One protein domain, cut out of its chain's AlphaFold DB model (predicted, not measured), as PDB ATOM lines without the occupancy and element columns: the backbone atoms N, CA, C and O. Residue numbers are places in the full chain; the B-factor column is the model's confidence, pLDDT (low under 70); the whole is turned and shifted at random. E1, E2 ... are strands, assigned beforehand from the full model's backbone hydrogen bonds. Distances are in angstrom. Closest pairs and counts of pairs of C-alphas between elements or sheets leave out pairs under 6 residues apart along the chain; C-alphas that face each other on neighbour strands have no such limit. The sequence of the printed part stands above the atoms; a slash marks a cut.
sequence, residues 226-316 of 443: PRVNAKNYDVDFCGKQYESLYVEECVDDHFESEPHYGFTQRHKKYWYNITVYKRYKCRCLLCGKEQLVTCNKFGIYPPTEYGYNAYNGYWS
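What this domain is: This is residues 226 to 316 of the 443 residues of an uncharacterized protein of Butyrivibrio sp. X503 (UniProt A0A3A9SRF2). A long ribbon of strands makes the length of this model: E2, E5 and E6 lie side by side in a strongly twisted sheet, E1 runs beside the start of E5, and the hairpin of E3 and E4 extends the ribbon at one end. Residues 295 to 316, with no named strand, lead into a loop away from the ribbon, of which residues 305 to 310 stick out. The printed part has 91 residues, with no named helix and six named strands, E1 to E6 in order; its class is all strand, though 37 residues, under half, are in them. The branched sheet is mixed, and the whole is loose, with a radius of gyration of the C-alphas of 16.7 A and spans of 53 by 36 by 22 A.

How they stand to each other: E1, residues 227 to 229, is parallel to E5, residues 274 to 284, with N 228 and O 274 2.9 A apart, within hydrogen-bond range. E2, residues 245 to 256, bends by 80 degrees at residue 248 and is antiparallel to E5, with N 246 and O 283 at 2.8 A. E3, residues 261 to 263, and E4, residues 269 to 271, form an antiparallel hairpin, with N 262 and O 270 at 2.9 A. E4 runs on into E5 at 51 degrees. E5 and E6, residues 290 to 294, form another hairpin, with N 280 and O 293 at 2.8 A. E1 and E6 lie on one side of E5, E2 on the other side.

Where its parts are: C-alpha 227 of E1 is at (192.694, 240.596, 303.270). E2 is 23.5 A long, E5 30.0 A and E6 13.6 A, ending with C-alpha 294 at (192.488, 251.196, 291.477).

The domain as a whole: The C-alphas farthest apart, of Arg 266 and Leu 286, are 53.1 A apart. The printed part has no cut. The link from E1 to E2 is long, 15 residues. Residues 303 to 313 have pLDDT under 70.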
ATOM      1  N   PRO A 226     190.237 236.757 305.037       93.19
ATOM      2  CA  PRO A 226     191.587 237.287 304.881       93.19
ATOM      3  C   PRO A 226     191.628 238.421 303.846       93.19
ATOM      4  O   PRO A 226     191.006 238.329 302.782       93.19
ATOM      5  N   ARG A 227     192.391 239.472 304.166       93.75
ATOM      6  CA  ARG A 227     192.694 240.596 303.270       93.75
ATOM      7  C   ARG A 227     193.963 240.295 302.485       93.75
ATOM      8  O   ARG A 227     194.965 239.892 303.072       93.75
ATOM      9  N   VAL A 228     193.916 240.475 301.170       93.94
ATOM     10  CA  VAL A 228     195.051 240.245 300.270       93.94
ATOM     11  C   VAL A 228     195.260 241.480 299.408       93.94
ATOM     12  O   VAL A 228     194.327 241.961 298.771       93.94
ATOM     13  N   ASN A 229     196.489 241.985 299.373       94.19
ATOM     14  CA  ASN A 229     196.826 243.145 298.557       94.19
ATOM     15  C   ASN A 229     196.667 242.827 297.068       94.19
ATOM     16  O   ASN A 229     197.033 241.747 296.595       94.19
ATOM     17  N   ALA A 230     196.122 243.783 296.324       92.12
ATOM     18  CA  ALA A 230     195.956 243.656 294.890       92.12
ATOM     19  C   ALA A 230     197.301 243.675 294.143       92.12
ATOM     20  O   ALA A 230     198.346 244.071 294.663       92.12
ATOM     21  N   LYS A 231     197.264 243.303 292.859       89.12
ATOM     22  CA  LYS A 231     198.409 243.489 291.963       89.12
ATOM     23  C   LYS A 231     198.804 244.974 291.918       89.12
ATOM     24  O   LYS A 231     197.930 245.834 291.849       89.12
ATOM     25  N   ASN A 232     200.109 245.251 291.925       89.50
ATOM     26  CA  ASN A 232     200.698 246.598 291.935       89.50
ATOM     27  C   ASN A 232     200.368 247.444 293.181       89.50
ATOM     28  O   ASN A 232     200.503 248.661 293.138       89.50
ATOM     29  N   TYR A 233     199.950 246.834 294.295       90.50
ATOM     30  CA  TYR A 233     199.688 247.570 295.538       90.50
ATOM     31  C   TYR A 233     200.942 248.257 296.105       90.50
ATOM     32  O   TYR A 233     200.872 249.382 296.600       90.50
ATOM     33  N   ASP A 234     202.105 247.616 295.980       90.69
ATOM     34  CA  ASP A 234     203.379 248.152 296.478       90.69
ATOM     35  C   ASP A 234     203.997 249.209 295.547       90.69
ATOM     36  O   ASP A 234     204.964 249.869 295.916       90.69
ATOM     37  N   VAL A 235     203.435 249.397 294.348       88.50
ATOM     38  CA  VAL A 235     203.904 250.392 293.382       88.50
ATOM     39  C   VAL A 235     203.215 251.724 293.658       88.50
ATOM     40  O   VAL A 235     201.984 251.794 293.721       88.50
ATOM     41  N   ASP A 236     204.014 252.779 293.797       90.62
ATOM     42  CA  ASP A 236     203.508 254.145 293.829       90.62
ATOM     43  C   ASP A 236     203.412 254.707 292.406       90.62
ATOM     44  O   ASP A 236     204.385 254.710 291.640       90.62
ATOM     45  N   PHE A 237     202.204 255.139 292.053       90.19
ATOM     46  CA  PHE A 237     201.894 255.743 290.763       90.19
ATOM     47  C   PHE A 237     201.802 257.268 290.842       90.19
ATOM     48  O   PHE A 237     201.696 257.897 289.792       90.19
ATOM     49  N   CYS A 238     201.848 257.872 292.037       91.56
ATOM     50  CA  CYS A 238     201.722 259.320 292.197       91.56
ATOM     51  C   CYS A 238     202.798 260.064 291.397       91.56
ATOM     52  O   CYS A 238     203.970 259.690 291.398       91.56
ATOM     53  N   GLY A 239     202.389 261.122 290.699       89.56
ATOM     54  CA  GLY A 239     203.274 261.947 289.882       89.56
ATOM     55  C   GLY A 239     203.669 261.336 288.536       89.56
ATOM     56  O   GLY A 239     204.350 262.006 287.761       89.56
ATOM     57  N   LYS A 240     203.238 260.106 288.225       90.50
ATOM     58  CA  LYS A 240     203.499 259.472 286.927       90.50
ATOM     59  C   LYS A 240     202.401 259.785 285.920       90.50
ATOM     60  O   LYS A 240     201.225 259.926 286.265       90.50
ATOM     61  N   GLN A 241     202.788 259.823 284.652       90.44
ATOM     62  CA  GLN A 241     201.861 259.933 283.535       90.44
ATOM     63  C   GLN A 241     201.631 258.565 282.895       90.44
ATOM     64  O   GLN A 241     202.558 257.929 282.397       90.44
ATOM     65  N   TYR A 242     200.379 258.129 282.889       89.31
ATOM     66  CA  TYR A 242     199.925 256.901 282.264       89.31
ATOM     67  C   TYR A 242     199.084 257.241 281.032       89.31
ATOM     68  O   TYR A 242     197.908 257.587 281.149       89.31
ATOM     69  N   GLU A 243     199.690 257.158 279.847       90.38
ATOM     70  CA  GLU A 243     199.079 257.613 278.595       90.38
ATOM     71  C   GLU A 243     198.759 259.124 278.664       90.38
ATOM     72  O   GLU A 243     199.674 259.936 278.798       90.38
ATOM     73  N   SER A 244     197.489 259.518 278.619       92.06
ATOM     74  CA  SER A 244     197.001 260.892 278.787       92.06
ATOM     75  C   SER A 244     196.689 261.233 280.242       92.06
ATOM     76  O   SER A 244     196.368 262.382 280.549       92.06
ATOM     77  N   LEU A 245     196.704 260.245 281.138       92.94
ATOM     78  CA  LEU A 245     196.262 260.389 282.517       92.94
ATOM     79  C   LEU A 245     197.450 260.696 283.415       92.94
ATOM     80  O   LEU A 245     198.340 259.872 283.601       92.94
ATOM     81  N   TYR A 246     197.425 261.867 284.030       94.19
ATOM     82  CA  TYR A 246     198.343 262.210 285.098       94.19
ATOM     83  C   TYR A 246     197.780 261.735 286.436       94.19
ATOM     84  O   TYR A 246     196.630 262.031 286.774       94.19
ATOM     85  N   VAL A 247     198.571 260.975 287.188       94.25
ATOM     86  CA  VAL A 247     198.187 260.476 288.511       94.25
ATOM     87  C   VAL A 247     198.530 261.543 289.551       94.25
ATOM     88  O   VAL A 247     199.697 261.716 289.900       94.25
ATOM     89  N   GLU A 248     197.520 262.268 290.033       93.75
ATOM     90  CA  GLU A 248     197.705 263.401 290.950       93.75
ATOM     91  C   GLU A 248     198.107 262.922 292.349       93.75
ATOM     92  O   GLU A 248     199.160 263.294 292.862       93.75
ATOM     93  N   GLU A 249     197.272 262.084 292.963       93.62
ATOM     94  CA  GLU A 249     197.451 261.647 294.348       93.62
ATOM     95  C   GLU A 249     196.762 260.305 294.632       93.62
ATOM     96  O   GLU A 249     195.846 259.872 293.920       93.62
ATOM     97  N   CYS A 250     197.195 259.645 295.707       94.19
ATOM     98  CA  CYS A 250     196.509 258.495 296.287       94.19
ATOM     99  C   CYS A 250     195.418 258.992 297.250       94.19
ATOM    100  O   CYS A 250     195.723 259.635 298.249       94.19
ATOM    101  N   VAL A 251     194.153 258.689 296.949       93.81
ATOM    102  CA  VAL A 251     192.988 259.136 297.737       93.81
ATOM    103  C   VAL A 251     192.660 258.159 298.863       93.81
ATOM    104  O   VAL A 251     192.129 258.555 299.896       93.81
ATOM    105  N   ASP A 252     192.917 256.873 298.641       91.81
ATOM    106  CA  ASP A 252     192.606 255.802 299.585       91.81
ATOM    107  C   ASP A 252     193.630 254.682 299.407       91.81
ATOM    108  O   ASP A 252     193.725 254.099 298.326       91.81
ATOM    109  N   ASP A 253     194.425 254.403 300.434       91.19
ATOM    110  CA  ASP A 253     195.447 253.362 300.395       91.19
ATOM    111  C   ASP A 253     194.945 251.996 300.889       91.19
ATOM    112  O   ASP A 253     195.692 251.024 300.801       91.19
ATOM    113  N   HIS A 254     193.693 251.898 301.350       92.69
ATOM    114  CA  HIS A 254     193.129 250.696 301.967       92.69
ATOM    115  C   HIS A 254     191.705 250.380 301.482       92.69
ATOM    116  O   HIS A 254     190.850 249.915 302.240       92.69
ATOM    117  N   PHE A 255     191.444 250.596 300.193       93.19
ATOM    118  CA  PHE A 255     190.133 250.375 299.593       93.19
ATOM    119  C   PHE A 255     189.832 248.871 299.457       93.19
ATOM    120  O   PHE A 255     190.483 248.169 298.683       93.19
ATOM    121  N   GLU A 256     188.841 248.359 300.191       92.50
ATOM    122  CA  GLU A 256     188.462 246.937 300.182       92.50
ATOM    123  C   GLU A 256     187.463 246.590 299.056       92.50
ATOM    124  O   GLU A 256     186.503 247.316 298.795       92.50
ATOM    125  N   SER A 257     187.644 245.432 298.410       92.12
ATOM    126  CA  SER A 257     186.646 244.845 297.503       92.12
ATOM    127  C   SER A 257     185.376 244.434 298.248       92.12
ATOM    128  O   SER A 257     185.453 243.928 299.370       92.12
ATOM    129  N   GLU A 258     184.227 244.472 297.573       90.88
ATOM    130  CA  GLU A 258     182.999 243.895 298.122       90.88
ATOM    131  C   GLU A 258     183.153 242.386 298.424       90.88
ATOM    132  O   GLU A 258     183.650 241.629 297.578       90.88
ATOM    133  N   PRO A 259     182.710 241.906 299.604       90.62
ATOM    134  CA  PRO A 259     182.798 240.495 299.958       90.62
ATOM    135  C   PRO A 259     181.966 239.615 299.020       90.62
ATOM    136  O   PRO A 259     180.734 239.650 299.034       90.62
ATOM    137  N   HIS A 260     182.633 238.751 298.258       89.88
ATOM    138  CA  HIS A 260     181.968 237.797 297.375       89.88
ATOM    139  C   HIS A 260     182.043 236.363 297.915       89.88
ATOM    140  O   HIS A 260     183.019 235.938 298.539       89.88
ATOM    141  N   TYR A 261     180.983 235.589 297.677       90.81
ATOM    142  CA  TYR A 261     180.879 234.201 298.120       90.81
ATOM    143  C   TYR A 261     180.502 233.274 296.971       90.81
ATOM    144  O   TYR A 261     179.795 233.651 296.039       90.81
ATOM    145  N   GLY A 262     180.964 232.034 297.070       90.06
ATOM    146  CA  GLY A 262     180.647 230.958 296.144       90.06
ATOM    147  C   GLY A 262     179.953 229.800 296.849       90.06
ATOM    148  O   GLY A 262     179.848 229.743 298.079       90.06
ATOM    149  N   PHE A 263     179.495 228.841 296.050       89.81
ATOM    150  CA  PHE A 263     178.997 227.565 296.544       89.81
ATOM    151  C   PHE A 263     179.839 226.434 295.977       89.81
ATOM    152  O   PHE A 263     180.082 226.354 294.776       89.81
ATOM    153  N   THR A 264     180.264 225.529 296.850       88.50
ATOM    154  CA  THR A 264     180.866 224.262 296.417       88.50
ATOM    155  C   THR A 264     179.837 223.400 295.679       88.50
ATOM    156  O   THR A 264     178.631 223.586 295.841       88.50
ATOM    157  N   GLN A 265     180.288 222.365 294.962       85.38
ATOM    158  CA  GLN A 265     179.393 221.367 294.348       85.38
ATOM    159  C   GLN A 265     178.452 220.692 295.368       85.38
ATOM    160  O   GLN A 265     177.363 220.248 295.026       85.38
ATOM    161  N   ARG A 266     178.843 220.651 296.651       89.25
ATOM    162  CA  ARG A 266     178.009 220.161 297.764       89.25
ATOM    163  C   ARG A 266     177.098 221.248 298.364       89.25
ATOM    164  O   ARG A 266     176.585 221.065 299.465       89.25
ATOM    165  N   HIS A 267     176.933 222.385 297.686       80.06
ATOM    166  CA  HIS A 267     176.174 223.566 298.113       80.06
ATOM    167  C   HIS A 267     176.591 224.160 299.470       80.06
ATOM    168  O   HIS A 267     175.800 224.834 300.130       80.06
ATOM    169  N   LYS A 268     177.841 223.943 299.900       86.94
ATOM    170  CA  LYS A 268     178.406 224.662 301.050       86.94
ATOM    171  C   LYS A 268     178.887 226.040 300.606       86.94
ATOM    172  O   LYS A 268     179.660 226.111 299.647       86.94
ATOM    173  N   LYS A 269     178.430 227.084 301.302       88.81
ATOM    174  CA  LYS A 269     178.865 228.473 301.112       88.81
ATOM    175  C   LYS A 269     180.320 228.615 301.562       88.81
ATOM    176  O   LYS A 269     180.654 228.159 302.655       88.81
ATOM    177  N   TYR A 270     181.151 229.237 300.739       89.94
ATOM    178  CA  TYR A 270     182.500 229.668 301.106       89.94
ATOM    179  C   TYR A 270     182.709 231.109 300.647       89.94
ATOM    180  O   TYR A 270     182.068 231.561 299.697       89.94
ATOM    181  N   TRP A 271     183.582 231.825 301.341       91.88
ATOM    182  CA  TRP A 271     183.937 233.201 301.020       91.88
ATOM    183  C   TRP A 271     185.278 233.227 300.311       91.88
ATOM    184  O   TRP A 271     186.149 232.405 300.594       91.88
ATOM    185  N   TYR A 272     185.416 234.150 299.377       92.06
ATOM    186  CA  TYR A 272     186.703 234.451 298.774       92.06
ATOM    187  C   TYR A 272     187.402 235.550 299.574       92.06
ATOM    188  O   TYR A 272     186.765 236.238 300.369       92.06
ATOM    189  N   ASN A 273     188.704 235.706 299.353       93.50
ATOM    190  CA  ASN A 273     189.514 236.718 300.024       93.50
ATOM    191  C   ASN A 273     189.064 238.131 299.623       93.50
ATOM    192  O   ASN A 273     188.734 238.363 298.459       93.50
ATOM    193  N   ILE A 274     189.101 239.073 300.567       93.69
ATOM    194  CA  ILE A 274     188.865 240.492 300.276       93.69
ATOM    195  C   ILE A 274     190.158 241.051 299.694       93.69
ATOM    196  O   ILE A 274     191.230 240.908 300.283       93.69
ATOM    197  N   THR A 275     190.057 241.669 298.523       93.56
ATOM    198  CA  THR A 275     191.198 242.311 297.875       93.56
ATOM    199  C   THR A 275     191.310 243.758 298.346       93.56
ATOM    200  O   THR A 275     190.317 244.480 298.322       93.56
ATOM    201  N   VAL A 276     192.504 244.176 298.767       94.75
ATOM    202  CA  VAL A 276     192.799 245.554 299.198       94.75
ATOM    203  C   VAL A 276     193.518 246.292 298.071       94.75
ATOM    204  O   VAL A 276     194.527 245.813 297.548       94.75
ATOM    205  N   TYR A 277     192.997 247.454 297.684       94.44
ATOM    206  CA  TYR A 277     193.502 248.290 296.599       94.44
ATOM    207  C   TYR A 277     193.985 249.644 297.124       94.44
ATOM    208  O   TYR A 277     193.416 250.188 298.064       94.44
ATOM    209  N   LYS A 278     194.959 250.240 296.427       94.12
ATOM    210  CA  LYS A 278     195.171 251.693 296.457       94.12
ATOM    211  C   LYS A 278     194.330 252.336 295.362       94.12
ATOM    212  O   LYS A 278     194.320 251.839 294.231       94.12
ATOM    213  N   ARG A 279     193.628 253.419 295.674       95.25
ATOM    214  CA  ARG A 279     192.787 254.180 294.751       95.25
ATOM    215  C   ARG A 279     193.412 255.545 294.503       95.25
ATOM    216  O   ARG A 279     193.546 256.357 295.413       95.25
ATOM    217  N   TYR A 280     193.742 255.797 293.248       95.25
ATOM    218  CA  TYR A 280     194.386 257.018 292.793       95.25
ATOM    219  C   TYR A 280     193.391 257.933 292.090       95.25
ATOM    220  O   TYR A 280     192.468 257.461 291.417       95.25
ATOM    221  N   LYS A 281     193.604 259.240 292.230       95.88
ATOM    222  CA  LYS A 281     192.928 260.265 291.443       95.88
ATOM    223  C   LYS A 281     193.770 260.579 290.213       95.88
ATOM    224  O   LYS A 281     194.920 260.998 290.327       95.88
ATOM    225  N   CYS A 282     193.193 260.370 289.040       95.38
ATOM    226  CA  CYS A 282     193.842 260.627 287.764       95.38
ATOM    227  C   CYS A 282     193.112 261.749 287.030       95.38
ATOM    228  O   CYS A 282     191.882 261.734 286.965       95.38
ATOM    229  N   ARG A 283     193.853 262.681 286.428       95.62
ATOM    230  CA  ARG A 283     193.310 263.728 285.555       95.62
ATOM    231  C   ARG A 283     193.842 263.552 284.139       95.62
ATOM    232  O   ARG A 283     195.044 263.409 283.939       95.62
ATOM    233  N   CYS A 284     192.957 263.582 283.149       94.75
ATOM    234  CA  CYS A 284     193.365 263.589 281.748       94.75
ATOM    235  C   CYS A 284     193.971 264.946 281.371       94.75
ATOM    236  O   CYS A 284     193.326 265.979 281.545       94.75
ATOM    237  N   LEU A 285     195.179 264.939 280.809       91.75
ATOM    238  CA  LEU A 285     195.886 266.138 280.355       91.75
ATOM    239  C   LEU A 285     195.263 266.764 279.096       91.75
ATOM    240  O   LEU A 285     195.475 267.945 278.844       91.75
ATOM    241  N   LEU A 286     194.473 266.001 278.331       89.12
ATOM    242  CA  LEU A 286     193.830 266.481 277.103       89.12
ATOM    243  C   LEU A 286     192.477 267.148 277.366       89.12
ATOM    244  O   LEU A 286     192.215 268.242 276.878       89.12
ATOM    245  N   CYS A 287     191.596 266.492 278.128       91.94
ATOM    246  CA  CYS A 287     190.230 266.978 278.357       91.94
ATOM    247  C   CYS A 287     189.965 267.491 279.780       91.94
ATOM    248  O   CYS A 287     188.880 268.005 280.047       91.94
ATOM    249  N   GLY A 288     190.903 267.315 280.714       92.12
ATOM    250  CA  GLY A 288     190.753 267.726 282.112       92.12
ATOM    251  C   GLY A 288     189.815 266.856 282.956       92.12
ATOM    252  O   GLY A 288     189.659 267.135 284.143       92.12
ATOM    253  N   LYS A 289     189.196 265.805 282.394       93.44
ATOM    254  CA  LYS A 289     188.327 264.887 283.153       93.44
ATOM    255  C   LYS A 289     189.115 264.188 284.261       93.44
ATOM    256  O   LYS A 289     190.219 263.693 284.031       93.44
ATOM    257  N   GLU A 290     188.508 264.104 285.438       95.19
ATOM    258  CA  GLU A 290     189.048 263.381 286.589       95.19
ATOM    259  C   GLU A 290     188.390 262.003 286.717       95.19
ATOM    260  O   GLU A 290     187.185 261.858 286.504       95.19
ATOM    261  N   GLN A 291     189.168 260.988 287.088       94.06
ATOM    262  CA  GLN A 291     188.673 259.640 287.352       94.06
ATOM    263  C   GLN A 291     189.419 258.963 288.502       94.06
ATOM    264  O   GLN A 291     190.594 259.233 288.749       94.06
ATOM    265  N   LEU A 292     188.723 258.067 289.206       94.56
ATOM    266  CA  LEU A 292     189.294 257.254 290.276       94.56
ATOM    267  C   LEU A 292     189.658 255.870 289.746       94.56
ATOM    268  O   LEU A 292     188.806 255.153 289.218       94.56
ATOM    269  N   VAL A 293     190.915 255.478 289.932       93.50
ATOM    270  CA  VAL A 293     191.465 254.236 289.385       93.50
ATOM    271  C   VAL A 293     192.129 253.425 290.491       93.50
ATOM    272  O   VAL A 293     192.872 253.954 291.310       93.50
ATOM    273  N   THR A 294     191.864 252.122 290.526       93.81
ATOM    274  CA  THR A 294     192.488 251.196 291.477       93.81
ATOM    275  C   THR A 294     193.816 250.653 290.943       93.81
ATOM    276  O   THR A 294     193.955 250.401 289.744       93.81
ATOM    277  N   CYS A 295     194.787 250.421 291.831       91.75
ATOM    278  CA  CYS A 295     196.155 249.998 291.493       91.75
ATOM    279  C   CYS A 295     196.232 248.768 290.565       91.75
ATOM    280  O   CYS A 295     197.104 248.688 289.703       91.75
ATOM    281  N   ASN A 296     195.287 247.834 290.692       91.62
ATOM    282  CA  ASN A 296     195.249 246.601 289.908       91.62
ATOM    283  C   ASN A 296     194.930 246.806 288.424       91.62
ATOM    284  O   ASN A 296     195.211 245.906 287.634       91.62
ATOM    285  N   LYS A 297     194.304 247.934 288.069       90.81
ATOM    286  CA  LYS A 297     193.936 248.258 286.687       90.81
ATOM    287  C   LYS A 297     195.104 248.852 285.905       90.81
ATOM    288  O   LYS A 297     195.115 248.783 284.681       90.81
ATOM    289  N   PHE A 298     196.094 249.423 286.594       89.06
ATOM    290  CA  PHE A 298     197.303 249.904 285.936       89.06
ATOM    291  C   PHE A 298     198.070 248.714 285.362       89.06
ATOM    292  O   PHE A 298     198.487 247.802 286.081       89.06
ATOM    293  N   GLY A 299     198.248 248.716 284.051       85.94
ATOM    294  CA  GLY A 299     198.859 247.617 283.331       85.94
ATOM    295  C   GLY A 299     198.549 247.696 281.848       85.94
ATOM    296  O   GLY A 299     197.403 247.903 281.449       85.94
ATOM    297  N   ILE A 300     199.588 247.520 281.037       82.44
ATOM    298  CA  ILE A 300     199.461 247.384 279.589       82.44
ATOM    299  C   ILE A 300     199.656 245.907 279.271       82.44
ATOM    300  O   ILE A 300     200.742 245.341 279.457       82.44
ATOM    301  N   TYR A 301     198.566 245.274 278.857       81.31
ATOM    302  CA  TYR A 301     198.462 243.829 278.732       81.31
ATOM    303  C   TYR A 301     198.813 243.378 277.308       81.31
ATOM    304  O   TYR A 301     198.440 244.050 276.340       81.31
ATOM    305  N   PRO A 302     199.551 242.259 277.161       71.94
ATOM    306  CA  PRO A 302     199.866 241.689 275.857       71.94
ATOM    307  C   PRO A 302     198.604 241.122 275.181       71.94
ATOM    308  O   PRO A 302     197.594 240.886 275.853       71.94
ATOM    309  N   PRO A 303     198.652 240.853 273.863       67.00
ATOM    310  CA  PRO A 303     197.555 240.194 273.164       67.00
ATOM    311  C   PRO A 303     197.272 238.820 273.786       67.00
ATOM    312  O   PRO A 303     198.153 237.966 273.868       67.00
ATOM    313  N   THR A 304     196.038 238.604 274.240       58.25
ATOM    314  CA  THR A 304     195.585 237.304 274.748       58.25
ATOM    315  C   THR A 304     195.167 236.398 273.595       58.25
ATOM    316  O   THR A 304     194.533 236.866 272.652       58.25
ATOM    317  N   GLU A 305     195.424 235.098 273.718       50.94
ATOM    318  CA  GLU A 305     195.158 234.086 272.685       50.94
ATOM    319  C   GLU A 305     193.654 233.912 272.334       50.94
ATOM    320  O   GLU A 305     193.348 233.303 271.315       50.94
ATOM    321  N   TYR A 306     192.702 234.475 273.111       45.09
ATOM    322  CA  TYR A 306     191.262 234.154 272.984       45.09
ATOM    323  C   TYR A 306     190.203 235.296 273.111       45.09
ATOM    324  O   TYR A 306     189.037 234.991 273.341       45.09
ATOM    325  N   GLY A 307     190.519 236.580 272.866       47.81
ATOM    326  CA  GLY A 307     189.505 237.660 272.646       47.81
ATOM    327  C   GLY A 307     188.680 238.119 273.877       47.81
ATOM    328  O   GLY A 307     188.678 237.451 274.903       47.81
ATOM    329  N   TYR A 308     188.000 239.286 273.902       37.34
ATOM    330  CA  TYR A 308     187.093 239.894 272.905       37.34
ATOM    331  C   TYR A 308     187.469 241.341 272.483       37.34
ATOM    332  O   TYR A 308     187.578 242.236 273.314       37.34
ATOM    333  N   ASN A 309     187.551 241.555 271.163       42.50
ATOM    334  CA  ASN A 309     187.636 242.816 270.393       42.50
ATOM    335  C   ASN A 309     188.996 243.506 270.165       42.50
ATOM    336  O   ASN A 309     189.021 244.559 269.533       42.50
ATOM    337  N   ALA A 310     190.131 242.900 270.519       42.50
ATOM    338  CA  ALA A 310     191.417 243.305 269.947       42.50
ATOM    339  C   ALA A 310     191.803 242.364 268.796       42.50
ATOM    340  O   ALA A 310     192.136 241.201 269.018       42.50
ATOM    341  N   TYR A 311     191.820 242.884 267.568       45.38
ATOM    342  CA  TYR A 311     192.674 242.349 266.506       45.38
ATOM    343  C   TYR A 311     194.130 242.429 267.007       45.38
ATOM    344  O   TYR A 311     194.739 243.495 266.962       45.38
ATOM    345  N   ASN A 312     194.673 241.336 267.560       52.62
ATOM    346  CA  ASN A 312     196.092 241.143 267.908       52.62
ATOM    347  C   ASN A 312     196.815 242.401 268.451       52.62
ATOM    348  O   ASN A 312     197.761 242.904 267.826       52.62
ATOM    349  N   GLY A 313     196.364 242.947 269.590       65.88
ATOM    350  CA  GLY A 313     196.870 244.228 270.089       65.88
ATOM    351  C   GLY A 313     197.018 244.363 271.603       65.88
ATOM    352  O   GLY A 313     196.318 243.704 272.365       65.88
ATOM    353  N   TYR A 314     197.949 245.231 272.015       75.94
ATOM    354  CA  TYR A 314     198.131 245.678 273.399       75.94
ATOM    355  C   TYR A 314     197.007 246.633 273.813       75.94
ATOM    356  O   TYR A 314     196.518 247.400 272.980       75.94
ATOM    357  N   TRP A 315     196.622 246.591 275.088       83.94
ATOM    358  CA  TRP A 315     195.535 247.398 275.647       83.94
ATOM    359  C   TRP A 315     195.718 247.626 277.158       83.94
ATOM    360  O   TRP A 315     196.547 246.968 277.791       83.94
ATOM    361  N   SER A 316     194.939 248.543 277.737       87.69
ATOM    362  CA  SER A 316     194.895 248.790 279.182       87.69
ATOM    363  C   SER A 316     193.462 248.998 279.682       87.69
ATOM    364  O   SER A 316     192.626 249.530 278.955       87.69
TER     365      SER A 316